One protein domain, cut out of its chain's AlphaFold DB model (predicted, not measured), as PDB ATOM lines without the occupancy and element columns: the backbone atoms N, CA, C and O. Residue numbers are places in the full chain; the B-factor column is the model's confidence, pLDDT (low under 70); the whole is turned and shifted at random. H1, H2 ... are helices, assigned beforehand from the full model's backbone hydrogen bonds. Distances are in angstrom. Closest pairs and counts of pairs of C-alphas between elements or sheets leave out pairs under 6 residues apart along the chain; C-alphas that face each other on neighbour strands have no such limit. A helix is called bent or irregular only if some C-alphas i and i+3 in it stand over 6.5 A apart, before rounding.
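This is residues 267 to 315 of the 335 residues of the protein "Hypothetical protein" of Rotaria sp. Silwood1 (UniProt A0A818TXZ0). A sharply kinked long helix, H1, makes one side of a small ring of three helices: H3 crosses its first part, and H2 folds back from its far end after a tight turn. H2 and H3 stand apart, and the link of residues 297 to 303 joins them on the side away from H1. The printed part has 49 residues, with three named helices in the order H1, H2, H3 along the chain and no named strand; the class is all helix, helices holding all 40 residues in named elements. The whole is compact, with a radius of gyration of the C-alphas of 10.0 A, and rounded, its C-alphas spanning 24 by 24 by 16 A along their three main axes.

H1, the longest helix, runs from residue 267 to residue 284, 18 residues, and measures 22.5 A from first to last C-alpha. It begins at C-alpha 267, at (169.883, 150.474, 135.510), and ends at C-alpha 284, at (156.505, 135.252, 125.658). H1 has a kink of 75 degrees near residue 278. It is irregular there: the C-alphas of Glu 278 and Tyr 281 are 9.1 A apart, against about 5 A in a regular helix, and its line is a rough one. H2 holds residues 287 to 296, 10 residues, with 14.2 A from first to last C-alpha. H3 holds residues 304 to 315, 12 residues, with 16.4 A from first to last C-alpha. The last C-alpha of H3, that of Ile 315, stands at (157.781, 134.919, 138.305).

H1 touches both of the other helices. With H3 it touches through 13 pairs of C-alphas within 8 A, and the closest C-alphas of the two are those of Ser 273 and Ile 310, 4.7 A apart. The lines of H1 and H3 stand at a steep tilt of 49 degrees, and the two helices run the same way. Their centres are 9.4 A apart. On the far side of its kink, H1 touches H2 with residues 283 to 284 alone. H1 and H2 touch only at the corner by their link, with 4 pairs of C-alphas within 8 A. The closest C-alphas of these two helices are those of Phe 283 and Cys 290, 5.5 A apart. H1 and H2 run opposite ways at a shallow tilt of 34 degrees, only just short of steep, and their centres are 12.2 A apart. H2 and H3 are apart, with no C-alpha of the one within 8 A of the other. In the backbones of H2 and H3 every O i to N i+4 pair is within hydrogen-bond range, while in H1 this holds for 8 of 14 pairs.

The two C-alphas farthest apart are those of Gln 267, the first residue of H1, and Ser 286, in the link from H1 to H2, at 26.7 A. The first and last printed C-alphas, those of Gln 267 and Ile 315, are 19.9 A apart. The printed part runs from residue 267 to residue 315 with no cut, within a full chain of 335 residues. The link from H1 to H2 has 2 residues and is tight; the link from H2 to H3 has 7 residues and is short. Neither link is long. The mean pLDDT of the printed part is 73.0, and that of H1 is 69, of H2 79 and of H3 78. Confidence is low, under 70, at 11 residues: residues 267 to 271, which belong to H1, and residues 297 to 302, which lie in the link from H2 to H3.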
ATOM      1  N   GLN A 267     171.124 150.066 136.161       45.25
ATOM      2  CA  GLN A 267     169.883 150.474 135.510       45.25
ATOM      3  C   GLN A 267     169.700 149.865 134.119       45.25
ATOM      4  O   GLN A 267     168.589 149.466 133.821       45.25
ATOM      5  N   MET A 268     170.727 149.655 133.289       47.66
ATOM      6  CA  MET A 268     170.486 149.070 131.952       47.66
ATOM      7  C   MET A 268     170.009 147.606 132.002       47.66
ATOM      8  O   MET A 268     169.107 147.227 131.258       47.66
ATOM      9  N   ASP A 269     170.527 146.799 132.933       51.72
ATOM     10  CA  ASP A 269     170.048 145.423 133.141       51.72
ATOM     11  C   ASP A 269     168.741 145.350 133.964       51.72
ATOM     12  O   ASP A 269     168.104 144.294 134.003       51.72
ATOM     13  N   GLY A 270     168.358 146.428 134.662       56.16
ATOM     14  CA  GLY A 270     167.103 146.548 135.417       56.16
ATOM     15  C   GLY A 270     165.934 147.069 134.572       56.16
ATOM     16  O   GLY A 270     164.833 146.519 134.646       56.16
ATOM     17  N   ILE A 271     166.198 148.043 133.696       66.00
ATOM     18  CA  ILE A 271     165.228 148.636 132.764       66.00
ATOM     19  C   ILE A 271     164.639 147.554 131.859       66.00
ATOM     20  O   ILE A 271     163.438 147.542 131.626       66.00
ATOM     21  N   LEU A 272     165.440 146.588 131.400       72.19
ATOM     22  CA  LEU A 272     164.930 145.512 130.549       72.19
ATOM     23  C   LEU A 272     163.889 144.638 131.265       72.19
ATOM     24  O   LEU A 272     162.888 144.265 130.662       72.19
ATOM     25  N   SER A 273     164.094 144.323 132.549       71.75
ATOM     26  CA  SER A 273     163.089 143.583 133.319       71.75
ATOM     27  C   SER A 273     161.815 144.391 133.560       71.75
ATOM     28  O   SER A 273     160.742 143.800 133.577       71.75
ATOM     29  N   GLU A 274     161.912 145.714 133.701       73.38
ATOM     30  CA  GLU A 274     160.753 146.606 133.840       73.38
ATOM     31  C   GLU A 274     159.989 146.748 132.518       73.38
ATOM     32  O   GLU A 274     158.779 146.562 132.495       73.38
ATOM     33  N   VAL A 275     160.688 146.944 131.396       74.00
ATOM     34  CA  VAL A 275     160.085 147.012 130.054       74.00
ATOM     35  C   VAL A 275     159.416 145.687 129.676       74.00
ATOM     36  O   VAL A 275     158.305 145.680 129.154       74.00
ATOM     37  N   ILE A 276     160.050 144.546 129.971       77.00
ATOM     38  CA  ILE A 276     159.438 143.228 129.738       77.00
ATOM     39  C   ILE A 276     158.218 143.021 130.645       77.00
ATOM     40  O   ILE A 276     157.234 142.424 130.215       77.00
ATOM     41  N   LEU A 277     158.246 143.532 131.879       74.81
ATOM     42  CA  LEU A 277     157.074 143.529 132.754       74.81
ATOM     43  C   LEU A 277     155.936 144.403 132.205       74.81
ATOM     44  O   LEU A 277     154.786 143.976 132.269       74.81
ATOM     45  N   GLU A 278     156.237 145.576 131.639       74.62
ATOM     46  CA  GLU A 278     155.249 146.452 130.992       74.62
ATOM     47  C   GLU A 278     154.650 145.828 129.724       74.62
ATOM     48  O   GLU A 278     153.454 145.970 129.475       74.62
ATOM     49  N   MET A 279     155.451 145.088 128.951       73.88
ATOM     50  CA  MET A 279     154.966 144.290 127.816       73.88
ATOM     51  C   MET A 279     154.101 143.097 128.255       73.88
ATOM     52  O   MET A 279     153.316 142.576 127.462       73.88
ATOM     53  N   GLY A 280     154.231 142.655 129.507       73.62
ATOM     54  CA  GLY A 280     153.492 141.526 130.058       73.62
ATOM     55  C   GLY A 280     153.869 140.180 129.425       73.62
ATOM     56  O   GLY A 280     154.903 140.018 128.778       73.62
ATOM     57  N   TYR A 281     153.018 139.170 129.613       75.81
ATOM     58  CA  TYR A 281     153.288 137.803 129.137       75.81
ATOM     59  C   TYR A 281     153.169 137.639 127.619       75.81
ATOM     60  O   TYR A 281     153.659 136.638 127.086       75.81
ATOM     61  N   ASP A 282     152.607 138.626 126.914       76.00
ATOM     62  CA  ASP A 282     152.586 138.668 125.448       76.00
ATOM     63  C   ASP A 282     154.006 138.710 124.865       76.00
ATOM     64  O   ASP A 282     154.244 138.165 123.785       76.00
ATOM     65  N   PHE A 283     154.979 139.222 125.629       78.00
ATOM     66  CA  PHE A 283     156.405 139.113 125.318       78.00
ATOM     67  C   PHE A 283     156.845 137.657 125.071       78.00
ATOM     68  O   PHE A 283     157.677 137.389 124.206       78.00
ATOM     69  N   THR A 284     156.247 136.698 125.788       79.81
ATOM     70  CA  THR A 284     156.505 135.252 125.658       79.81
ATOM     71  C   THR A 284     155.476 134.501 124.805       79.81
ATOM     72  O   THR A 284     155.451 133.273 124.829       79.81
ATOM     73  N   SER A 285     154.638 135.204 124.034       80.56
ATOM     74  CA  SER A 285     153.591 134.589 123.196       80.56
ATOM     75  C   SER A 285     154.141 133.677 122.091       80.56
ATOM     76  O   SER A 285     153.540 132.648 121.779       80.56
ATOM     77  N   SER A 286     155.296 134.019 121.513       86.19
ATOM     78  CA  SER A 286     156.038 133.162 120.588       86.19
ATOM     79  C   SER A 286     157.542 133.409 120.676       86.19
ATOM     80  O   SER A 286     158.002 134.467 121.118       86.19
ATOM     81  N   ILE A 287     158.325 132.422 120.235       82.38
ATOM     82  CA  ILE A 287     159.790 132.507 120.211       82.38
ATOM     83  C   ILE A 287     160.233 133.644 119.282       82.38
ATOM     84  O   ILE A 287     161.110 134.429 119.640       82.38
ATOM     85  N   GLU A 288     159.603 133.768 118.113       83.19
ATOM     86  CA  GLU A 288     159.870 134.833 117.149       83.19
ATOM     87  C   GLU A 288     159.539 136.218 117.715       83.19
ATOM     88  O   GLU A 288     160.316 137.151 117.520       83.19
ATOM     89  N   HIS A 289     158.428 136.362 118.446       79.31
ATOM     90  CA  HIS A 289     158.033 137.642 119.034       79.31
ATOM     91  C   HIS A 289     159.019 138.093 120.119       79.31
ATOM     92  O   HIS A 289     159.502 139.224 120.081       79.31
ATOM     93  N   CYS A 290     159.406 137.176 121.009       82.31
ATOM     94  CA  CYS A 290     160.417 137.413 122.038       82.31
ATOM     95  C   CYS A 290     161.771 137.814 121.427       82.31
ATOM     96  O   CYS A 290     162.362 138.825 121.809       82.31
ATOM     97  N   ARG A 291     162.246 137.070 120.415       80.56
ATOM     98  CA  ARG A 291     163.509 137.385 119.725       80.56
ATOM     99  C   ARG A 291     163.461 138.746 119.037       80.56
ATOM    100  O   ARG A 291     164.410 139.512 119.165       80.56
ATOM    101  N   ASN A 292     162.369 139.059 118.342       80.00
ATOM    102  CA  ASN A 292     162.221 140.338 117.651       80.00
ATOM    103  C   ASN A 292     162.174 141.514 118.631       80.00
ATOM    104  O   ASN A 292     162.820 142.525 118.375       80.00
ATOM    105  N   ALA A 293     161.479 141.374 119.763       76.94
ATOM    106  CA  ALA A 293     161.448 142.393 120.807       76.94
ATOM    107  C   ALA A 293     162.849 142.640 121.396       76.94
ATOM    108  O   ALA A 293     163.291 143.782 121.471       76.94
ATOM    109  N   LEU A 294     163.597 141.579 121.718       76.06
ATOM    110  CA  LEU A 294     164.969 141.686 122.233       76.06
ATOM    111  C   LEU A 294     165.928 142.363 121.244       76.06
ATOM    112  O   LEU A 294     166.728 143.211 121.638       76.06
ATOM    113  N   VAL A 295     165.819 142.028 119.954       73.56
ATOM    114  CA  VAL A 295     166.603 142.671 118.886       73.56
ATOM    115  C   VAL A 295     166.213 144.142 118.724       73.56
ATOM    116  O   VAL A 295     167.086 144.982 118.517       73.56
ATOM    117  N   HIS A 296     164.926 144.478 118.858       71.56
ATOM    118  CA  HIS A 296     164.436 145.856 118.772       71.56
ATOM    119  C   HIS A 296     164.989 146.748 119.895       71.56
ATOM    120  O   HIS A 296     165.252 147.925 119.667       71.56
ATOM    121  N   PHE A 297     165.262 146.173 121.071       68.88
ATOM    122  CA  PHE A 297     165.944 146.852 122.177       68.88
ATOM    123  C   PHE A 297     167.477 146.925 122.020       68.88
ATOM    124  O   PHE A 297     168.169 147.355 122.939       68.88
ATOM    125  N   GLY A 298     168.024 146.537 120.861       56.50
ATOM    126  CA  GLY A 298     169.446 146.686 120.537       56.50
ATOM    127  C   GLY A 298     170.365 145.664 121.211       56.50
ATOM    128  O   GLY A 298     171.577 145.871 121.265       56.50
ATOM    129  N   LEU A 299     169.817 144.559 121.726       62.62
ATOM    130  CA  LEU A 299     170.575 143.548 122.462       62.62
ATOM    131  C   LEU A 299     171.065 142.455 121.511       62.62
ATOM    132  O   LEU A 299     170.285 141.621 121.051       62.62
ATOM    133  N   GLN A 300     172.368 142.442 121.226       55.31
ATOM    134  CA  GLN A 300     172.994 141.355 120.462       55.31
ATOM    135  C   GLN A 300     173.473 140.198 121.356       55.31
ATOM    136  O   GLN A 300     173.498 139.060 120.896       55.31
ATOM    137  N   GLU A 301     173.757 140.446 122.642       62.84
ATOM    138  CA  GLU A 301     174.176 139.418 123.605       62.84
ATOM    139  C   GLU A 301     173.527 139.629 124.983       62.84
ATOM    140  O   GLU A 301     173.698 140.668 125.622       62.84
ATOM    141  N   LEU A 302     172.783 138.627 125.465       69.06
ATOM    142  CA  LEU A 302     172.169 138.637 126.795       69.06
ATOM    143  C   LEU A 302     173.083 137.951 127.813       69.06
ATOM    144  O   LEU A 302     173.406 136.770 127.676       69.06
ATOM    145  N   LYS A 303     173.444 138.661 128.885       74.44
ATOM    146  CA  LYS A 303     174.180 138.068 130.009       74.44
ATOM    147  C   LYS A 303     173.268 137.129 130.820       74.44
ATOM    148  O   LYS A 303     172.099 137.464 131.041       74.44
ATOM    149  N   PRO A 304     173.784 136.007 131.368       75.44
ATOM    150  CA  PRO A 304     173.003 135.101 132.219       75.44
ATOM    151  C   PRO A 304     172.334 135.790 133.422       75.44
ATOM    152  O   PRO A 304     171.218 135.439 133.800       75.44
ATOM    153  N   SER A 305     172.982 136.812 133.994       75.50
ATOM    154  CA  SER A 305     172.448 137.622 135.098       75.50
ATOM    155  C   SER A 305     171.186 138.400 134.718       75.50
ATOM    156  O   SER A 305     170.260 138.514 135.520       75.50
ATOM    157  N   THR A 306     171.133 138.919 133.492       75.31
ATOM    158  CA  THR A 306     170.002 139.694 132.971       75.31
ATOM    159  C   THR A 306     168.813 138.772 132.724       75.31
ATOM    160  O   THR A 306     167.704 139.066 133.163       75.31
ATOM    161  N   ILE A 307     169.059 137.588 132.150       79.50
ATOM    162  CA  ILE A 307     168.035 136.547 131.962       79.50
ATOM    163  C   ILE A 307     167.442 136.120 133.312       79.50
ATOM    164  O   ILE A 307     166.223 136.077 133.467       79.50
ATOM    165  N   ALA A 308     168.284 135.864 134.317       80.88
ATOM    166  CA  ALA A 308     167.822 135.493 135.655       80.88
ATOM    167  C   ALA A 308     166.941 136.581 136.296       80.88
ATOM    168  O   ALA A 308     165.955 136.263 136.967       80.88
ATOM    169  N   ARG A 309     167.255 137.863 136.070       77.25
ATOM    170  CA  ARG A 309     166.476 139.000 136.583       77.25
ATOM    171  C   ARG A 309     165.132 139.158 135.872       77.25
ATOM    172  O   ARG A 309     164.127 139.374 136.547       77.25
ATOM    173  N   ILE A 310     165.098 138.989 134.550       78.44
ATOM    174  CA  ILE A 310     163.857 138.969 133.760       78.44
ATOM    175  C   ILE A 310     162.948 137.845 134.259       78.44
ATOM    176  O   ILE A 310     161.810 138.104 134.640       78.44
ATOM    177  N   LEU A 311     163.472 136.619 134.359       81.50
ATOM    178  CA  LEU A 311     162.718 135.468 134.859       81.50
ATOM    179  C   LEU A 311     162.219 135.699 136.289       81.50
ATOM    180  O   LEU A 311     161.053 135.451 136.579       81.50
ATOM    181  N   SER A 312     163.060 136.242 137.171       79.81
ATOM    182  CA  SER A 312     162.659 136.576 138.546       79.81
ATOM    183  C   SER A 312     161.535 137.612 138.591       79.81
ATOM    184  O   SER A 312     160.669 137.544 139.461       79.81
ATOM    185  N   SER A 313     161.539 138.564 137.660       77.69
ATOM    186  CA  SER A 313     160.517 139.607 137.550       77.69
ATOM    187  C   SER A 313     159.202 139.032 137.027       77.69
ATOM    188  O   SER A 313     158.161 139.239 137.644       77.69
ATOM    189  N   MET A 314     159.259 138.197 135.987       75.50
ATOM    190  CA  MET A 314     158.097 137.490 135.438       75.50
ATOM    191  C   MET A 314     157.495 136.459 136.405       75.50
ATOM    192  O   MET A 314     156.294 136.214 136.376       75.50
ATOM    193  N   ILE A 315     158.295 135.839 137.278       77.56
ATOM    194  CA  ILE A 315     157.781 134.919 138.305       77.56
ATOM    195  C   ILE A 315     157.019 135.692 139.389       77.56
ATOM    196  O   ILE A 315     156.025 135.194 139.908       77.56
TER     197      ILE A 315